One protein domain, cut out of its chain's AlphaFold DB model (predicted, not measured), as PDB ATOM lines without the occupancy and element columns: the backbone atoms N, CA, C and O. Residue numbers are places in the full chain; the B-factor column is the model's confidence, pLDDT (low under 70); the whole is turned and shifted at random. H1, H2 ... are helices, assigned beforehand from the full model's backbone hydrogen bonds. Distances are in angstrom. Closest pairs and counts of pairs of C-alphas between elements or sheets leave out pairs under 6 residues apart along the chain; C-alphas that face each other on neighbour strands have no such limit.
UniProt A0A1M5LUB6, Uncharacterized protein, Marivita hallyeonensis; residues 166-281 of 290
ATOM      1  N   GLY A 166     114.145 142.579 182.306       93.12
ATOM      2  CA  GLY A 166     114.713 142.829 183.633       93.12
ATOM      3  C   GLY A 166     115.664 144.026 183.741       93.12
ATOM      4  O   GLY A 166     116.044 144.377 184.854       93.12
ATOM      5  N   PHE A 167     116.072 144.655 182.633       94.06
ATOM      6  CA  PHE A 167     116.950 145.829 182.697       94.06
ATOM      7  C   PHE A 167     116.204 147.027 183.286       94.06
ATOM      8  O   PHE A 167     115.034 147.239 182.982       94.06
ATOM      9  N   GLN A 168     116.886 147.823 184.108       93.44
ATOM     10  CA  GLN A 168     116.315 149.037 184.688       93.44
ATOM     11  C   GLN A 168     116.252 150.177 183.660       93.44
ATOM     12  O   GLN A 168     117.175 150.361 182.862       93.44
ATOM     13  N   VAL A 169     115.175 150.961 183.710       91.56
ATOM     14  CA  VAL A 169     114.958 152.148 182.877       91.56
ATOM     15  C   VAL A 169     115.430 153.399 183.610       91.56
ATOM     16  O   VAL A 169     114.823 153.817 184.602       91.56
ATOM     17  N   GLY A 170     116.503 154.007 183.102       84.38
ATOM     18  CA  GLY A 170     117.000 155.302 183.565       84.38
ATOM     19  C   GLY A 170     117.124 155.384 185.088       84.38
ATOM     20  O   GLY A 170     117.706 154.510 185.730       84.38
ATOM     21  N   VAL A 171     116.545 156.441 185.663       84.94
ATOM     22  CA  VAL A 171     116.482 156.667 187.120       84.94
ATOM     23  C   VAL A 171     115.098 156.373 187.710       84.94
ATOM     24  O   VAL A 171     114.840 156.696 188.865       84.94
ATOM     25  N   THR A 172     114.210 155.738 186.938       88.19
ATOM     26  CA  THR A 172     112.813 155.481 187.338       88.19
ATOM     27  C   THR A 172     112.676 154.407 188.420       88.19
ATOM     28  O   THR A 172     111.636 154.302 189.059       88.19
ATOM     29  N   GLY A 173     113.695 153.560 188.590       89.06
ATOM     30  CA  GLY A 173     113.624 152.376 189.457       89.06
ATOM     31  C   GLY A 173     112.802 151.218 188.873       89.06
ATOM     32  O   GLY A 173     112.760 150.145 189.467       89.06
ATOM     33  N   LEU A 174     112.175 151.395 187.706       94.38
ATOM     34  CA  LEU A 174     111.383 150.361 187.042       94.38
ATOM     35  C   LEU A 174     112.245 149.508 186.109       94.38
ATOM     36  O   LEU A 174     113.187 149.999 185.487       94.38
ATOM     37  N   SER A 175     111.880 148.234 185.969       95.94
ATOM     38  CA  SER A 175     112.371 147.398 184.874       95.94
ATOM     39  C   SER A 175     111.710 147.794 183.546       95.94
ATOM     40  O   SER A 175     110.648 148.422 183.546       95.94
ATOM     41  N   ILE A 176     112.302 147.403 182.414       94.94
ATOM     42  CA  ILE A 176     111.715 147.601 181.079       94.94
ATOM     43  C   ILE A 176     110.305 147.015 181.020       94.94
ATOM     44  O   ILE A 176     109.394 147.693 180.560       94.94
ATOM     45  N   ASP A 177     110.104 145.808 181.547       92.88
ATOM     46  CA  ASP A 177     108.785 145.170 181.600       92.88
ATOM     47  C   ASP A 177     107.770 145.989 182.409       92.88
ATOM     48  O   ASP A 177     106.688 146.313 181.918       92.88
ATOM     49  N   SER A 178     108.149 146.416 183.618       93.25
ATOM     50  CA  SER A 178     107.263 147.210 184.474       93.25
ATOM     51  C   SER A 178     106.932 148.567 183.857       93.25
ATOM     52  O   SER A 178     105.784 149.008 183.917       93.25
ATOM     53  N   TYR A 179     107.916 149.219 183.233       94.56
ATOM     54  CA  TYR A 179     107.705 150.471 182.516       94.56
ATOM     55  C   TYR A 179     106.775 150.266 181.318       94.56
ATOM     56  O   TYR A 179     105.840 151.041 181.137       94.56
ATOM     57  N   MET A 180     107.004 149.233 180.502       91.56
ATOM     58  CA  MET A 180     106.200 148.970 179.307       91.56
ATOM     59  C   MET A 180     104.748 148.646 179.663       91.56
ATOM     60  O   MET A 180     103.828 149.160 179.025       91.56
ATOM     61  N   ARG A 181     104.530 147.853 180.720       89.62
ATOM     62  CA  ARG A 181     103.193 147.587 181.258       89.62
ATOM     63  C   ARG A 181     102.528 148.875 181.731       89.62
ATOM     64  O   ARG A 181     101.392 149.136 181.359       89.62
ATOM     65  N   MET A 182     103.242 149.713 182.488       89.62
ATOM     66  CA  MET A 182     102.717 151.009 182.922       89.62
ATOM     67  C   MET A 182     102.364 151.900 181.723       89.62
ATOM     68  O   MET A 182     101.281 152.472 181.697       89.62
ATOM     69  N   GLY A 183     103.227 151.985 180.709       88.88
ATOM     70  CA  GLY A 183     102.964 152.735 179.479       88.88
ATOM     71  C   GLY A 183     101.708 152.256 178.747       88.88
ATOM     72  O   GLY A 183     100.890 153.079 178.347       88.88
ATOM     73  N   GLN A 184     101.512 150.940 178.628       85.69
ATOM     74  CA  GLN A 184     100.317 150.354 178.012       85.69
ATOM     75  C   GLN A 184      99.037 150.691 178.790       85.69
ATOM     76  O   GLN A 184      98.048 151.087 178.176       85.69
ATOM     77  N   GLU A 185      99.062 150.580 180.124       84.62
ATOM     78  CA  GLU A 185      97.926 150.941 180.986       84.62
ATOM     79  C   GLU A 185      97.577 152.429 180.877       84.62
ATOM     80  O   GLU A 185      96.404 152.800 180.864       84.62
ATOM     81  N   LEU A 186      98.594 153.291 180.768       85.12
ATOM     82  CA  LEU A 186      98.384 154.721 180.569       85.12
ATOM     83  C   LEU A 186      97.762 155.014 179.204       85.12
ATOM     84  O   LEU A 186      96.954 155.928 179.123       85.12
ATOM     85  N   ILE A 187      98.118 154.276 178.152       81.19
ATOM     86  CA  ILE A 187      97.627 154.494 176.785       81.19
ATOM     87  C   ILE A 187      96.198 153.960 176.592       81.19
ATOM     88  O   ILE A 187      95.354 154.693 176.085       81.19
ATOM     89  N   ASN A 188      95.909 152.729 177.039       77.12
ATOM     90  CA  ASN A 188      94.619 152.052 176.837       77.12
ATOM     91  C   ASN A 188      93.918 151.717 178.170       77.12
ATOM     92  O   ASN A 188      93.730 150.540 178.496       77.12
ATOM     93  N   PRO A 189      93.447 152.715 178.937       65.56
ATOM     94  CA  PRO A 189      92.874 152.471 180.262       65.56
ATOM     95  C   PRO A 189      91.558 151.677 180.249       65.56
ATOM     96  O   PRO A 189      91.175 151.116 181.272       65.56
ATOM     97  N   LEU A 190      90.860 151.610 179.106       58.50
ATOM     98  CA  LEU A 190      89.595 150.876 178.934       58.50
ATOM     99  C   LEU A 190      89.785 149.395 178.553       58.50
ATOM    100  O   LEU A 190      88.891 148.588 178.800       58.50
ATOM    101  N   GLU A 191      90.928 149.020 177.966       54.88
ATOM    102  CA  GLU A 191      91.254 147.616 177.649       54.88
ATOM    103  C   GLU A 191      91.854 146.868 178.855       54.88
ATOM    104  O   GLU A 191      91.949 145.637 178.835       54.88
ATOM    105  N   SER A 192      92.191 147.597 179.924       52.53
ATOM    106  CA  SER A 192      92.546 147.074 181.246       52.53
ATOM    107  C   SER A 192      91.326 146.393 181.876       52.53
ATOM    108  O   SER A 192      90.551 146.977 182.634       52.53
ATOM    109  N   LYS A 193      91.093 145.137 181.484       41.75
ATOM    110  CA  LYS A 193      89.845 144.373 181.666       41.75
ATOM    111  C   LYS A 193      89.337 144.196 183.105       41.75
ATOM    112  O   LYS A 193      88.328 143.517 183.281       41.75
ATOM    113  N   LEU A 194      89.986 144.729 184.141       41.53
ATOM    114  CA  LEU A 194      89.670 144.350 185.523       41.53
ATOM    115  C   LEU A 194      89.665 145.471 186.573       41.53
ATOM    116  O   LEU A 194      89.314 145.189 187.714       41.53
ATOM    117  N   GLY A 195      90.075 146.711 186.282       49.62
ATOM    118  CA  GLY A 195      90.258 147.716 187.351       49.62
ATOM    119  C   GLY A 195      91.302 147.315 188.420       49.62
ATOM    120  O   GLY A 195      91.471 148.013 189.420       49.62
ATOM    121  N   LEU A 196      92.017 146.203 188.193       48.19
ATOM    122  CA  LEU A 196      93.030 145.592 189.060       48.19
ATOM    123  C   LEU A 196      94.456 146.081 188.752       48.19
ATOM    124  O   LEU A 196      95.363 145.819 189.541       48.19
ATOM    125  N   ASP A 197      94.652 146.836 187.668       64.50
ATOM    126  CA  ASP A 197      95.960 147.376 187.271       64.50
ATOM    127  C   ASP A 197      96.216 148.804 187.781       64.50
ATOM    128  O   ASP A 197      97.358 149.262 187.827       64.50
ATOM    129  N   ARG A 198      95.197 149.491 188.319       73.81
ATOM    130  CA  ARG A 198      95.397 150.769 189.025       73.81
ATOM    131  C   ARG A 198      96.319 150.624 190.253       73.81
ATOM    132  O   ARG A 198      97.211 151.455 190.404       73.81
ATOM    133  N   PRO A 199      96.204 149.572 191.092       83.88
ATOM    134  CA  PRO A 199      97.202 149.258 192.117       83.88
ATOM    135  C   PRO A 199      98.618 149.008 191.588       83.88
ATOM    136  O   PRO A 199      99.574 149.224 192.330       83.88
ATOM    137  N   PHE A 200      98.772 148.514 190.354       87.19
ATOM    138  CA  PHE A 200     100.085 148.353 189.731       87.19
ATOM    139  C   PHE A 200     100.654 149.720 189.344       87.19
ATOM    140  O   PHE A 200     101.726 150.066 189.824       87.19
ATOM    141  N   VAL A 201      99.899 150.535 188.597       87.12
ATOM    142  CA  VAL A 201     100.314 151.895 188.205       87.12
ATOM    143  C   VAL A 201     100.669 152.740 189.429       87.12
ATOM    144  O   VAL A 201     101.711 153.389 189.441       87.12
ATOM    145  N   LEU A 202      99.849 152.697 190.484       86.88
ATOM    146  CA  LEU A 202     100.134 153.409 191.731       86.88
ATOM    147  C   LEU A 202     101.447 152.936 192.362       86.88
ATOM    148  O   LEU A 202     102.280 153.771 192.692       86.88
ATOM    149  N   ARG A 203     101.681 151.621 192.462       89.44
ATOM    150  CA  ARG A 203     102.949 151.083 192.982       89.44
ATOM    151  C   ARG A 203     104.148 151.449 192.111       89.44
ATOM    152  O   ARG A 203     105.206 151.762 192.641       89.44
ATOM    153  N   SER A 204     103.998 151.463 190.791       92.69
ATOM    154  CA  SER A 204     105.056 151.913 189.884       92.69
ATOM    155  C   SER A 204     105.390 153.388 190.107       92.69
ATOM    156  O   SER A 204     106.565 153.737 190.196       92.69
ATOM    157  N   VAL A 205     104.379 154.248 190.276       90.94
ATOM    158  CA  VAL A 205     104.587 155.662 190.625       90.94
ATOM    159  C   VAL A 205     105.245 155.804 191.997       90.94
ATOM    160  O   VAL A 205     106.125 156.643 192.160       90.94
ATOM    161  N   GLU A 206     104.855 154.993 192.982       90.44
ATOM    162  CA  GLU A 206     105.487 154.974 194.307       90.44
ATOM    163  C   GLU A 206     106.971 154.615 194.230       90.44
ATOM    164  O   GLU A 206     107.789 155.276 194.874       90.44
ATOM    165  N   THR A 207     107.327 153.617 193.418       93.31
ATOM    166  CA  THR A 207     108.723 153.251 193.151       93.31
ATOM    167  C   THR A 207     109.475 154.420 192.525       93.31
ATOM    168  O   THR A 207     110.507 154.821 193.059       93.31
ATOM    169  N   ILE A 208     108.924 155.034 191.469       92.81
ATOM    170  CA  ILE A 208     109.528 156.208 190.820       92.81
ATOM    171  C   ILE A 208     109.736 157.333 191.837       92.81
ATOM    172  O   ILE A 208     110.826 157.892 191.932       92.81
ATOM    173  N   ALA A 209     108.710 157.661 192.624       90.62
ATOM    174  CA  ALA A 209     108.776 158.718 193.623       90.62
ATOM    175  C   ALA A 209     109.839 158.436 194.688       90.62
ATOM    176  O   ALA A 209     110.625 159.325 195.006       90.62
ATOM    177  N   SER A 210     109.910 157.202 195.192       90.25
ATOM    178  CA  SER A 210     110.867 156.805 196.229       90.25
ATOM    179  C   SER A 210     112.305 156.822 195.705       90.25
ATOM    180  O   SER A 210     113.169 157.445 196.314       90.25
ATOM    181  N   THR A 211     112.558 156.231 194.532       89.31
ATOM    182  CA  THR A 211     113.888 156.242 193.904       89.31
ATOM    183  C   THR A 211     114.351 157.666 193.599       89.31
ATOM    184  O   THR A 211     115.498 158.023 193.875       89.31
ATOM    185  N   ARG A 212     113.460 158.520 193.080       87.62
ATOM    186  CA  ARG A 212     113.773 159.933 192.827       87.62
ATOM    187  C   ARG A 212     114.031 160.701 194.115       87.62
ATOM    188  O   ARG A 212     114.987 161.469 194.168       87.62
ATOM    189  N   PHE A 213     113.210 160.494 195.141       87.25
ATOM    190  CA  PHE A 213     113.397 161.106 196.451       87.25
ATOM    191  C   PHE A 213     114.776 160.767 197.021       87.25
ATOM    192  O   PHE A 213     115.518 161.673 197.391       87.25
ATOM    193  N   GLU A 214     115.160 159.491 197.020       85.81
ATOM    194  CA  GLU A 214     116.474 159.054 197.493       85.81
ATOM    195  C   GLU A 214     117.616 159.651 196.666       85.81
ATOM    196  O   GLU A 214     118.594 160.132 197.237       85.81
ATOM    197  N   ALA A 215     117.489 159.679 195.336       83.12
ATOM    198  CA  ALA A 215     118.495 160.274 194.459       83.12
ATOM    199  C   ALA A 215     118.667 161.780 194.719       83.12
ATOM    200  O   ALA A 215     119.797 162.264 194.799       83.12
ATOM    201  N   ILE A 216     117.564 162.513 194.900       81.38
ATOM    202  CA  ILE A 216     117.569 163.942 195.237       81.38
ATOM    203  C   ILE A 216     118.188 164.157 196.619       81.38
ATOM    204  O   ILE A 216     119.102 164.960 196.746       81.38
ATOM    205  N   GLN A 217     117.763 163.409 197.638       81.62
ATOM    206  CA  GLN A 217     118.294 163.513 199.002       81.62
ATOM    207  C   GLN A 217     119.785 163.168 199.079       81.62
ATOM    208  O   GLN A 217     120.551 163.859 199.749       81.62
ATOM    209  N   SER A 218     120.207 162.105 198.393       79.69
ATOM    210  CA  SER A 218     121.614 161.707 198.296       79.69
ATOM    211  C   SER A 218     122.438 162.812 197.647       79.69
ATOM    212  O   SER A 218     123.454 163.237 198.198       79.69
ATOM    213  N   ALA A 219     121.942 163.358 196.537       76.81
ATOM    214  CA  ALA A 219     122.597 164.466 195.878       76.81
ATOM    215  C   ALA A 219     122.643 165.705 196.784       76.81
ATOM    216  O   ALA A 219     123.714 166.269 196.914       76.81
ATOM    217  N   MET A 220     121.561 166.076 197.480       75.25
ATOM    218  CA  MET A 220     121.523 167.202 198.430       75.25
ATOM    219  C   MET A 220     122.544 167.078 199.565       75.25
ATOM    220  O   MET A 220     123.112 168.084 199.993       75.25
ATOM    221  N   LYS A 221     122.782 165.858 200.061       76.94
ATOM    222  CA  LYS A 221     123.803 165.583 201.087       76.94
ATOM    223  C   LYS A 221     125.221 165.741 200.547       76.94
ATOM    224  O   LYS A 221     126.116 166.140 201.290       76.94
ATOM    225  N   ASP A 222     125.423 165.463 199.265       70.19
ATOM    226  CA  ASP A 222     126.657 165.768 198.552       70.19
ATOM    227  C   ASP A 222     126.687 167.255 198.173       70.19
ATOM    228  O   ASP A 222     126.518 167.642 197.017       70.19
ATOM    229  N   SER A 223     126.884 168.117 199.173       57.69
ATOM    230  CA  SER A 223     126.841 169.577 199.021       57.69
ATOM    231  C   SER A 223     127.763 170.101 197.912       57.69
ATOM    232  O   SER A 223     127.422 171.075 197.241       57.69
ATOM    233  N   TYR A 224     128.886 169.426 197.654       59.38
ATOM    234  CA  TYR A 224     129.826 169.787 196.595       59.38
ATOM    235  C   TYR A 224     129.257 169.524 195.190       59.38
ATOM    236  O   TYR A 224     129.336 170.392 194.316       59.38
ATOM    237  N   HIS A 225     128.655 168.355 194.953       55.28
ATOM    238  CA  HIS A 225     128.061 168.026 193.650       55.28
ATOM    239  C   HIS A 225     126.646 168.601 193.479       55.28
ATOM    240  O   HIS A 225     126.266 168.953 192.361       55.28
ATOM    241  N   TRP A 226     125.901 168.800 194.570       52.34
ATOM    242  CA  TRP A 226     124.598 169.469 194.589       52.34
ATOM    243  C   TRP A 226     124.690 170.931 194.170       52.34
ATOM    244  O   TRP A 226     123.954 171.371 193.288       52.34
ATOM    245  N   GLN A 227     125.654 171.674 194.728       51.09
ATOM    246  CA  GLN A 227     125.919 173.062 194.335       51.09
ATOM    247  C   GLN A 227     126.390 173.174 192.876       51.09
ATOM    248  O   GLN A 227     126.226 174.223 192.252       51.09
ATOM    249  N   ARG A 228     126.936 172.088 192.307       51.41
ATOM    250  CA  ARG A 228     127.293 171.965 190.883       51.41
ATOM    251  C   ARG A 228     126.136 171.489 189.990       51.41
ATOM    252  O   ARG A 228     126.339 171.379 188.780       51.41
ATOM    253  N   MET A 229     124.944 171.320 190.569       53.06
ATOM    254  CA  MET A 229     123.741 170.694 190.019       53.06
ATOM    255  C   MET A 229     123.932 169.218 189.640       53.06
ATOM    256  O   MET A 229     124.806 168.854 188.850       53.06
ATOM    257  N   LEU A 230     122.991 168.378 190.086       60.53
ATOM    258  CA  LEU A 230     122.629 167.167 189.347       60.53
ATOM    259  C   LEU A 230     122.489 167.520 187.862       60.53
ATOM    260  O   LEU A 230     121.935 168.567 187.522       60.53
ATOM    261  N   ARG A 231     122.978 166.647 186.971       74.06
ATOM    262  CA  ARG A 231     122.810 166.823 185.519       74.06
ATOM    263  C   ARG A 231     121.347 167.217 185.254       74.06
ATOM    264  O   ARG A 231     120.475 166.458 185.672       74.06
ATOM    265  N   PRO A 232     121.047 168.367 184.620       80.75
ATOM    266  CA  PRO A 232     119.674 168.865 184.512       80.75
ATOM    267  C   PRO A 232     118.689 167.839 183.938       80.75
ATOM    268  O   PRO A 232     117.553 167.740 184.390       80.75
ATOM    269  N   SER A 233     119.156 167.010 183.003       82.31
ATOM    270  CA  SER A 233     118.384 165.907 182.431       82.31
ATOM    271  C   SER A 233     118.028 164.801 183.435       82.31
ATOM    272  O   SER A 233     117.031 164.120 183.246       82.31
ATOM    273  N   ALA A 234     118.826 164.596 184.488       81.75
ATOM    274  CA  ALA A 234     118.549 163.634 185.559       81.75
ATOM    275  C   ALA A 234     117.512 164.170 186.558       81.75
ATOM    276  O   ALA A 234     116.694 163.404 187.060       81.75
ATOM    277  N   LEU A 235     117.503 165.487 186.804       83.56
ATOM    278  CA  LEU A 235     116.427 166.136 187.563       83.56
ATOM    279  C   LEU A 235     115.100 166.034 186.815       83.56
ATOM    280  O   LEU A 235     114.082 165.699 187.415       83.56
ATOM    281  N   LEU A 236     115.125 166.303 185.509       87.50
ATOM    282  CA  LEU A 236     113.934 166.240 184.676       87.50
ATOM    283  C   LEU A 236     113.450 164.810 184.439       87.50
ATOM    284  O   LEU A 236     112.245 164.621 184.375       87.50
ATOM    285  N   ASP A 237     114.369 163.848 184.309       90.31
ATOM    286  CA  ASP A 237     114.087 162.433 184.043       90.31
ATOM    287  C   ASP A 237     113.110 162.235 182.878       90.31
ATOM    288  O   ASP A 237     111.891 162.127 183.042       90.31
ATOM    289  N   PHE A 238     113.678 162.211 181.671       93.38
ATOM    290  CA  PHE A 238     112.913 162.088 180.435       93.38
ATOM    291  C   PHE A 238     112.016 160.847 180.406       93.38
ATOM    292  O   PHE A 238     110.936 160.924 179.833       93.38
ATOM    293  N   ASP A 239     112.395 159.750 181.064       94.94
ATOM    294  CA  ASP A 239     111.574 158.539 181.116       94.94
ATOM    295  C   ASP A 239     110.282 158.788 181.919       94.94
ATOM    296  O   ASP A 239     109.179 158.500 181.452       94.94
ATOM    297  N   THR A 240     110.374 159.432 183.089       93.94
ATOM    298  CA  THR A 240     109.183 159.830 183.865       93.94
ATOM    299  C   THR A 240     108.365 160.917 183.153       93.94
ATOM    300  O   THR A 240     107.131 160.901 183.201       93.94
ATOM    301  N   LEU A 241     109.020 161.848 182.453       94.56
ATOM    302  CA  LEU A 241     108.350 162.868 181.639       94.56
ATOM    303  C   LEU A 241     107.531 162.229 180.505       94.56
ATOM    304  O   LEU A 241     106.393 162.643 180.268       94.56
ATOM    305  N   VAL A 242     108.064 161.196 179.839       94.38
ATOM    306  CA  VAL A 242     107.336 160.425 178.820       94.38
ATOM    307  C   VAL A 242     106.083 159.796 179.426       94.38
ATOM    308  O   VAL A 242     105.000 160.019 178.894       94.38
ATOM    309  N   LEU A 243     106.179 159.105 180.569       92.94
ATOM    310  CA  LEU A 243     105.004 158.536 181.252       92.94
ATOM    311  C   LEU A 243     103.943 159.600 181.580       92.94
ATOM    312  O   LEU A 243     102.760 159.400 181.305       92.94
ATOM    313  N   GLY A 244     104.358 160.757 182.104       91.25
ATOM    314  CA  GLY A 244     103.446 161.878 182.354       91.25
ATOM    315  C   GLY A 244     102.791 162.407 181.070       91.25
ATOM    316  O   GLY A 244     101.605 162.735 181.062       91.25
ATOM    317  N   SER A 245     103.537 162.437 179.964       90.94
ATOM    318  CA  SER A 245     103.031 162.859 178.651       90.94
ATOM    319  C   SER A 245     102.013 161.874 178.078       90.94
ATOM    320  O   SER A 245     101.029 162.313 177.480       90.94
ATOM    321  N   LEU A 246     102.212 160.568 178.284       88.62
ATOM    322  CA  LEU A 246     101.250 159.531 177.903       88.62
ATOM    323  C   LEU A 246      99.947 159.685 178.690       88.62
ATOM    324  O   LEU A 246      98.886 159.793 178.082       88.62
ATOM    325  N   ALA A 247     100.034 159.812 180.018       87.50
ATOM    326  CA  ALA A 247      98.875 159.983 180.898       87.50
ATOM    327  C   ALA A 247      98.023 161.220 180.553       87.50
ATOM    328  O   ALA A 247      96.795 161.201 180.665       87.50
ATOM    329  N   LEU A 248      98.675 162.305 180.121       86.44
ATOM    330  CA  LEU A 248      98.004 163.519 179.650       86.44
ATOM    331  C   LEU A 248      97.338 163.343 178.279       86.44
ATOM    332  O   LEU A 248      96.323 163.982 178.022       86.44
ATOM    333  N   SER A 249      97.898 162.506 177.403       82.44
ATOM    334  CA  SER A 249      97.412 162.342 176.023       82.44
ATOM    335  C   SER A 249      96.248 161.357 175.912       82.44
ATOM    336  O   SER A 249      95.422 161.495 175.019       82.44
ATOM    337  N   SER A 250      96.157 160.386 176.821       74.06
ATOM    338  CA  SER A 250      95.147 159.319 176.806       74.06
ATOM    339  C   SER A 250      93.869 159.634 177.593       74.06
ATOM    340  O   SER A 250      93.005 158.773 177.750       74.06
ATOM    341  N   GLY A 251      93.752 160.839 178.163       67.56
ATOM    342  CA  GLY A 251      92.629 161.205 179.034       67.56
ATOM    343  C   GLY A 251      92.618 160.492 180.395       67.56
ATOM    344  O   GLY A 251      91.716 160.737 181.193       67.56
ATOM    345  N   PHE A 252      93.628 159.662 180.698       73.50
ATOM    346  CA  PHE A 252      93.811 159.018 182.005       73.50
ATOM    347  C   PHE A 252      93.988 160.045 183.134       73.50
ATOM    348  O   PHE A 252      93.568 159.827 184.273       73.50
ATOM    349  N   GLY A 253      94.582 161.195 182.800       75.44
ATOM    350  CA  GLY A 253      94.846 162.275 183.738       75.44
ATOM    351  C   GLY A 253      96.033 161.973 184.651       75.44
ATOM    352  O   GLY A 253      96.669 160.923 184.587       75.44
ATOM    353  N   LEU A 254      96.364 162.931 185.516       81.12
ATOM    354  CA  LEU A 254      97.568 162.863 186.348       81.12
ATOM    355  C   LEU A 254      97.329 162.381 187.779       81.12
ATOM    356  O   LEU A 254      98.283 162.345 188.544       81.12
ATOM    357  N   GLY A 255      96.109 161.965 188.132       79.31
ATOM    358  CA  GLY A 255      95.782 161.539 189.500       79.31
ATOM    359  C   GLY A 255      96.735 160.469 190.061       79.31
ATOM    360  O   GLY A 255      97.190 160.583 191.193       79.31
ATOM    361  N   PRO A 256      97.145 159.447 189.286       77.44
ATOM    362  CA  PRO A 256      98.110 158.468 189.796       77.44
ATOM    363  C   PRO A 256      99.506 159.036 190.066       77.44
ATOM    364  O   PRO A 256     100.248 158.440 190.835       77.44
ATOM    365  N   PHE A 257      99.836 160.198 189.497       81.94
ATOM    366  CA  PHE A 257     101.086 160.924 189.704       81.94
ATOM    367  C   PHE A 257     101.019 161.925 190.869       81.94
ATOM    368  O   PHE A 257     102.010 162.607 191.116       81.94
ATOM    369  N   ASP A 258      99.916 161.995 191.626       79.75
ATOM    370  CA  ASP A 258      99.752 162.945 192.738       79.75
ATOM    371  C   ASP A 258     100.882 162.850 193.775       79.75
ATOM    372  O   ASP A 258     101.352 163.869 194.276       79.75
ATOM    373  N   ARG A 259     101.413 161.647 194.038       71.94
ATOM    374  CA  ARG A 259     102.577 161.480 194.930       71.94
ATOM    375  C   ARG A 259     103.847 162.147 194.412       71.94
ATOM    376  O   ARG A 259     104.650 162.624 195.207       71.94
ATOM    377  N   LEU A 260     104.034 162.189 193.095       77.38
ATOM    378  CA  LEU A 260     105.140 162.921 192.479       77.38
ATOM    379  C   LEU A 260     104.893 164.428 192.493       77.38
ATOM    380  O   LEU A 260     105.855 165.177 192.410       77.38
ATOM    381  N   LEU A 261     103.643 164.882 192.614       78.06
ATOM    382  CA  LEU A 261     103.269 166.296 192.660       78.06
ATOM    383  C   LEU A 261     103.442 166.940 194.045       78.06
ATOM    384  O   LEU A 261     103.055 168.093 194.204       78.06
ATOM    385  N   SER A 262     104.038 166.243 195.020       75.19
ATOM    386  CA  SER A 262     104.352 166.838 196.322       75.19
ATOM    387  C   SER A 262     105.311 168.024 196.178       75.19
ATOM    388  O   SER A 262     106.365 167.918 195.545       75.19
ATOM    389  N   ASP A 263     104.943 169.142 196.803       70.94
ATOM    390  CA  ASP A 263     105.756 170.360 196.878       70.94
ATOM    391  C   ASP A 263     106.747 170.336 198.054       70.94
ATOM    392  O   ASP A 263     107.601 171.213 198.164       70.94
ATOM    393  N   GLU A 264     106.675 169.316 198.914       74.88
ATOM    394  CA  GLU A 264     107.559 169.165 200.078       74.88
ATOM    395  C   GLU A 264     109.005 168.851 199.675       74.88
ATOM    396  O   GLU A 264     109.946 169.165 200.404       74.88
ATOM    397  N   VAL A 265     109.191 168.228 198.506       74.69
ATOM    398  CA  VAL A 265     110.500 167.818 197.996       74.69
ATOM    399  C   VAL A 265     110.791 168.576 196.700       74.69
ATOM    400  O   VAL A 265     110.134 168.325 195.683       74.69
ATOM    401  N   PRO A 266     111.801 169.466 196.686       74.62
ATOM    402  CA  PRO A 266     112.163 170.210 195.489       74.62
ATOM    403  C   PRO A 266     112.401 169.283 194.290       74.62
ATOM    404  O   PRO A 266     113.133 168.299 194.386       74.62
ATOM    405  N   TYR A 267     111.804 169.619 193.143       80.00
ATOM    406  CA  TYR A 267     111.994 168.938 191.850       80.00
ATOM    407  C   TYR A 267     111.531 167.478 191.767       80.00
ATOM    408  O   TYR A 267     111.664 166.863 190.704       80.00
ATOM    409  N   LEU A 268     110.911 166.928 192.815       86.12
ATOM    410  CA  LEU A 268     110.269 165.615 192.730       86.12
ATOM    411  C   LEU A 268     109.219 165.603 191.608       86.12
ATOM    412  O   LEU A 268     109.211 164.695 190.773       86.12
ATOM    413  N   SER A 269     108.444 166.687 191.527       88.38
ATOM    414  CA  SER A 269     107.383 166.925 190.544       88.38
ATOM    415  C   SER A 269     107.858 167.435 189.182       88.38
ATOM    416  O   SER A 269     107.048 167.527 188.256       88.38
ATOM    417  N   ALA A 270     109.149 167.750 189.022       90.31
ATOM    418  CA  ALA A 270     109.687 168.377 187.811       90.31
ATOM    419  C   ALA A 270     109.347 167.639 186.496       90.31
ATOM    420  O   ALA A 270     108.906 168.319 185.567       90.31
ATOM    421  N   PRO A 271     109.455 166.295 186.394       92.94
ATOM    422  CA  PRO A 271     109.105 165.578 185.165       92.94
ATOM    423  C   PRO A 271     107.634 165.772 184.774       92.94
ATOM    424  O   PRO A 271     107.309 165.995 183.609       92.94
ATOM    425  N   ILE A 272     106.732 165.732 185.762       92.81
ATOM    426  CA  ILE A 272     105.283 165.820 185.547       92.81
ATOM    427  C   ILE A 272     104.862 167.255 185.232       92.81
ATOM    428  O   ILE A 272     104.027 167.477 184.355       92.81
ATOM    429  N   ARG A 273     105.469 168.248 185.892       91.12
ATOM    430  CA  ARG A 273     105.277 169.664 185.549       91.12
ATOM    431  C   ARG A 273     105.754 169.958 184.125       91.12
ATOM    432  O   ARG A 273     105.025 170.579 183.362       91.12
ATOM    433  N   ALA A 274     106.919 169.444 183.735       92.69
ATOM    434  CA  ALA A 274     107.425 169.595 182.377       92.69
ATOM    435  C   ALA A 274     106.535 168.917 181.327       92.69
ATOM    436  O   ALA A 274     106.280 169.508 180.280       92.69
ATOM    437  N   ALA A 275     106.005 167.723 181.618       92.06
ATOM    438  CA  ALA A 275     105.033 167.059 180.750       92.06
ATOM    439  C   ALA A 275     103.769 167.917 180.547       92.06
ATOM    440  O   ALA A 275     103.320 168.082 179.413       92.06
ATOM    441  N   LYS A 276     103.234 168.530 181.619       90.56
ATOM    442  CA  LYS A 276     102.116 169.490 181.519       90.56
ATOM    443  C   LYS A 276     102.468 170.663 180.602       90.56
ATOM    444  O   LYS A 276     101.724 170.932 179.666       90.56
ATOM    445  N   LEU A 277     103.610 171.316 180.830       90.69
ATOM    446  CA  LEU A 277     104.060 172.470 180.039       90.69
ATOM    447  C   LEU A 277     104.193 172.135 178.547       90.69
ATOM    448  O   LEU A 277     103.677 172.852 177.687       90.69
ATOM    449  N   LEU A 278     104.834 171.007 178.229       89.94
ATOM    450  CA  LEU A 278     105.025 170.561 176.849       89.94
ATOM    451  C   LEU A 278     103.710 170.181 176.157       89.94
ATOM    452  O   LEU A 278     103.616 170.329 174.939       89.94
ATOM    453  N   LYS A 279     102.680 169.769 176.902       84.44
ATOM    454  CA  LYS A 279     101.336 169.520 176.356       84.44
ATOM    455  C   LYS A 279     100.468 170.782 176.251       84.44
ATOM    456  O   LYS A 279      99.521 170.782 175.475       84.44
ATOM    457  N   GLN A 280     100.788 171.855 176.979       76.06
ATOM    458  CA  GLN A 280      99.941 173.051 177.119       76.06
ATOM    459  C   GLN A 280     100.249 174.234 176.168       76.06
ATOM    460  O   GLN A 280      99.678 175.301 176.364       76.06
ATOM    461  N   GLY A 281     101.084 174.130 175.118       54.28
ATOM    462  CA  GLY A 281     101.219 175.285 174.196       54.28
ATOM    463  C   GLY A 281     101.969 175.065 172.881       54.28
ATOM    464  O   GLY A 281     102.361 173.938 172.601       54.28
TER     465      GLY A 281
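What this domain is: This is residues 166 to 281 of the 290 residues of an uncharacterized protein of Marivita hallyeonensis (UniProt A0A1M5LUB6). Three helices make a row, H1, H5 and H6, with H5 in the middle, and the long helix H2 crosses over one side of it, meeting H1 with its first turns. Small H3 sits at the far end of H2, where the backbone turns and folds back through H4 into H5; the long link from H5 to H6 winds over the same side of H5 as H2. The printed part has 116 residues, with six named helices in the order H1 to H6 and no named strand, and its class is all helix. It is compact, with a radius of gyration of the C-alphas of 14.4 A, and spans 49 by 36 by 23 A.

Where its parts are: After residues 166 to 175, H1 takes residues 176 to 187, 16.3 A long, from C-alpha 176 at (111.715, 147.601, 181.079). H2 is residues 198 to 221, the longest helix at 34.2 A, beginning at (95.397, 150.769, 189.025). H3 is residues 223 to 227, 5.9 A, and H4 residues 232 to 236, 6.3 A. H5 is residues 238 to 249, 16.1 A. H6 is residues 270 to 279, 14.2 A, and its last C-alpha is at (101.336, 169.520, 176.356).

How they stand to each other: H1 touches H2 with residues 200 to 204 of H2 alone, at a steep tilt of 59 degrees, opposite ways; the closest C-alphas, of Met 182 and Val 201, are 5.9 A apart. With residues 183 to 187 alone H1 touches H5, at a shallow tilt of 23 degrees, the same way, the C-alphas of Leu 186 and Ala 247 closest at 5.3 A. H2 and H3 touch only at the corner, and only just, with 3 pairs of C-alphas within 8 A; the closest are Met 220 and Trp 226, 5.4 A. H2 and H5 are close but not clearly touching, the C-alphas of Ile 208 and Thr 240 closest at 7.8 A. H2 and H4 are near each other, while H4 and H5 meet only through their link. H6 touches H4, the C-alphas of Leu 236 and Pro 271 closest at 4.9 A. H6 also touches H5 at a steep tilt of 45 degrees, the same way, with the C-alphas of Leu 241 and Pro 271 closest at 4.5 A. H6 is apart from H1, H2 and H3. In each of the six helices every O i to N i+4 pair is within hydrogen-bond range.

The domain as a whole: The two C-alphas farthest apart, of Lys 193 and Tyr 224, are 49.7 A apart. The printed part has no cut. The link from H5 to H6, residues 250 to 269, is long. The model's mean pLDDT over the printed part is 80.6; it is under 70 at residues 189 to 197, 223 to 230, 251 and 281.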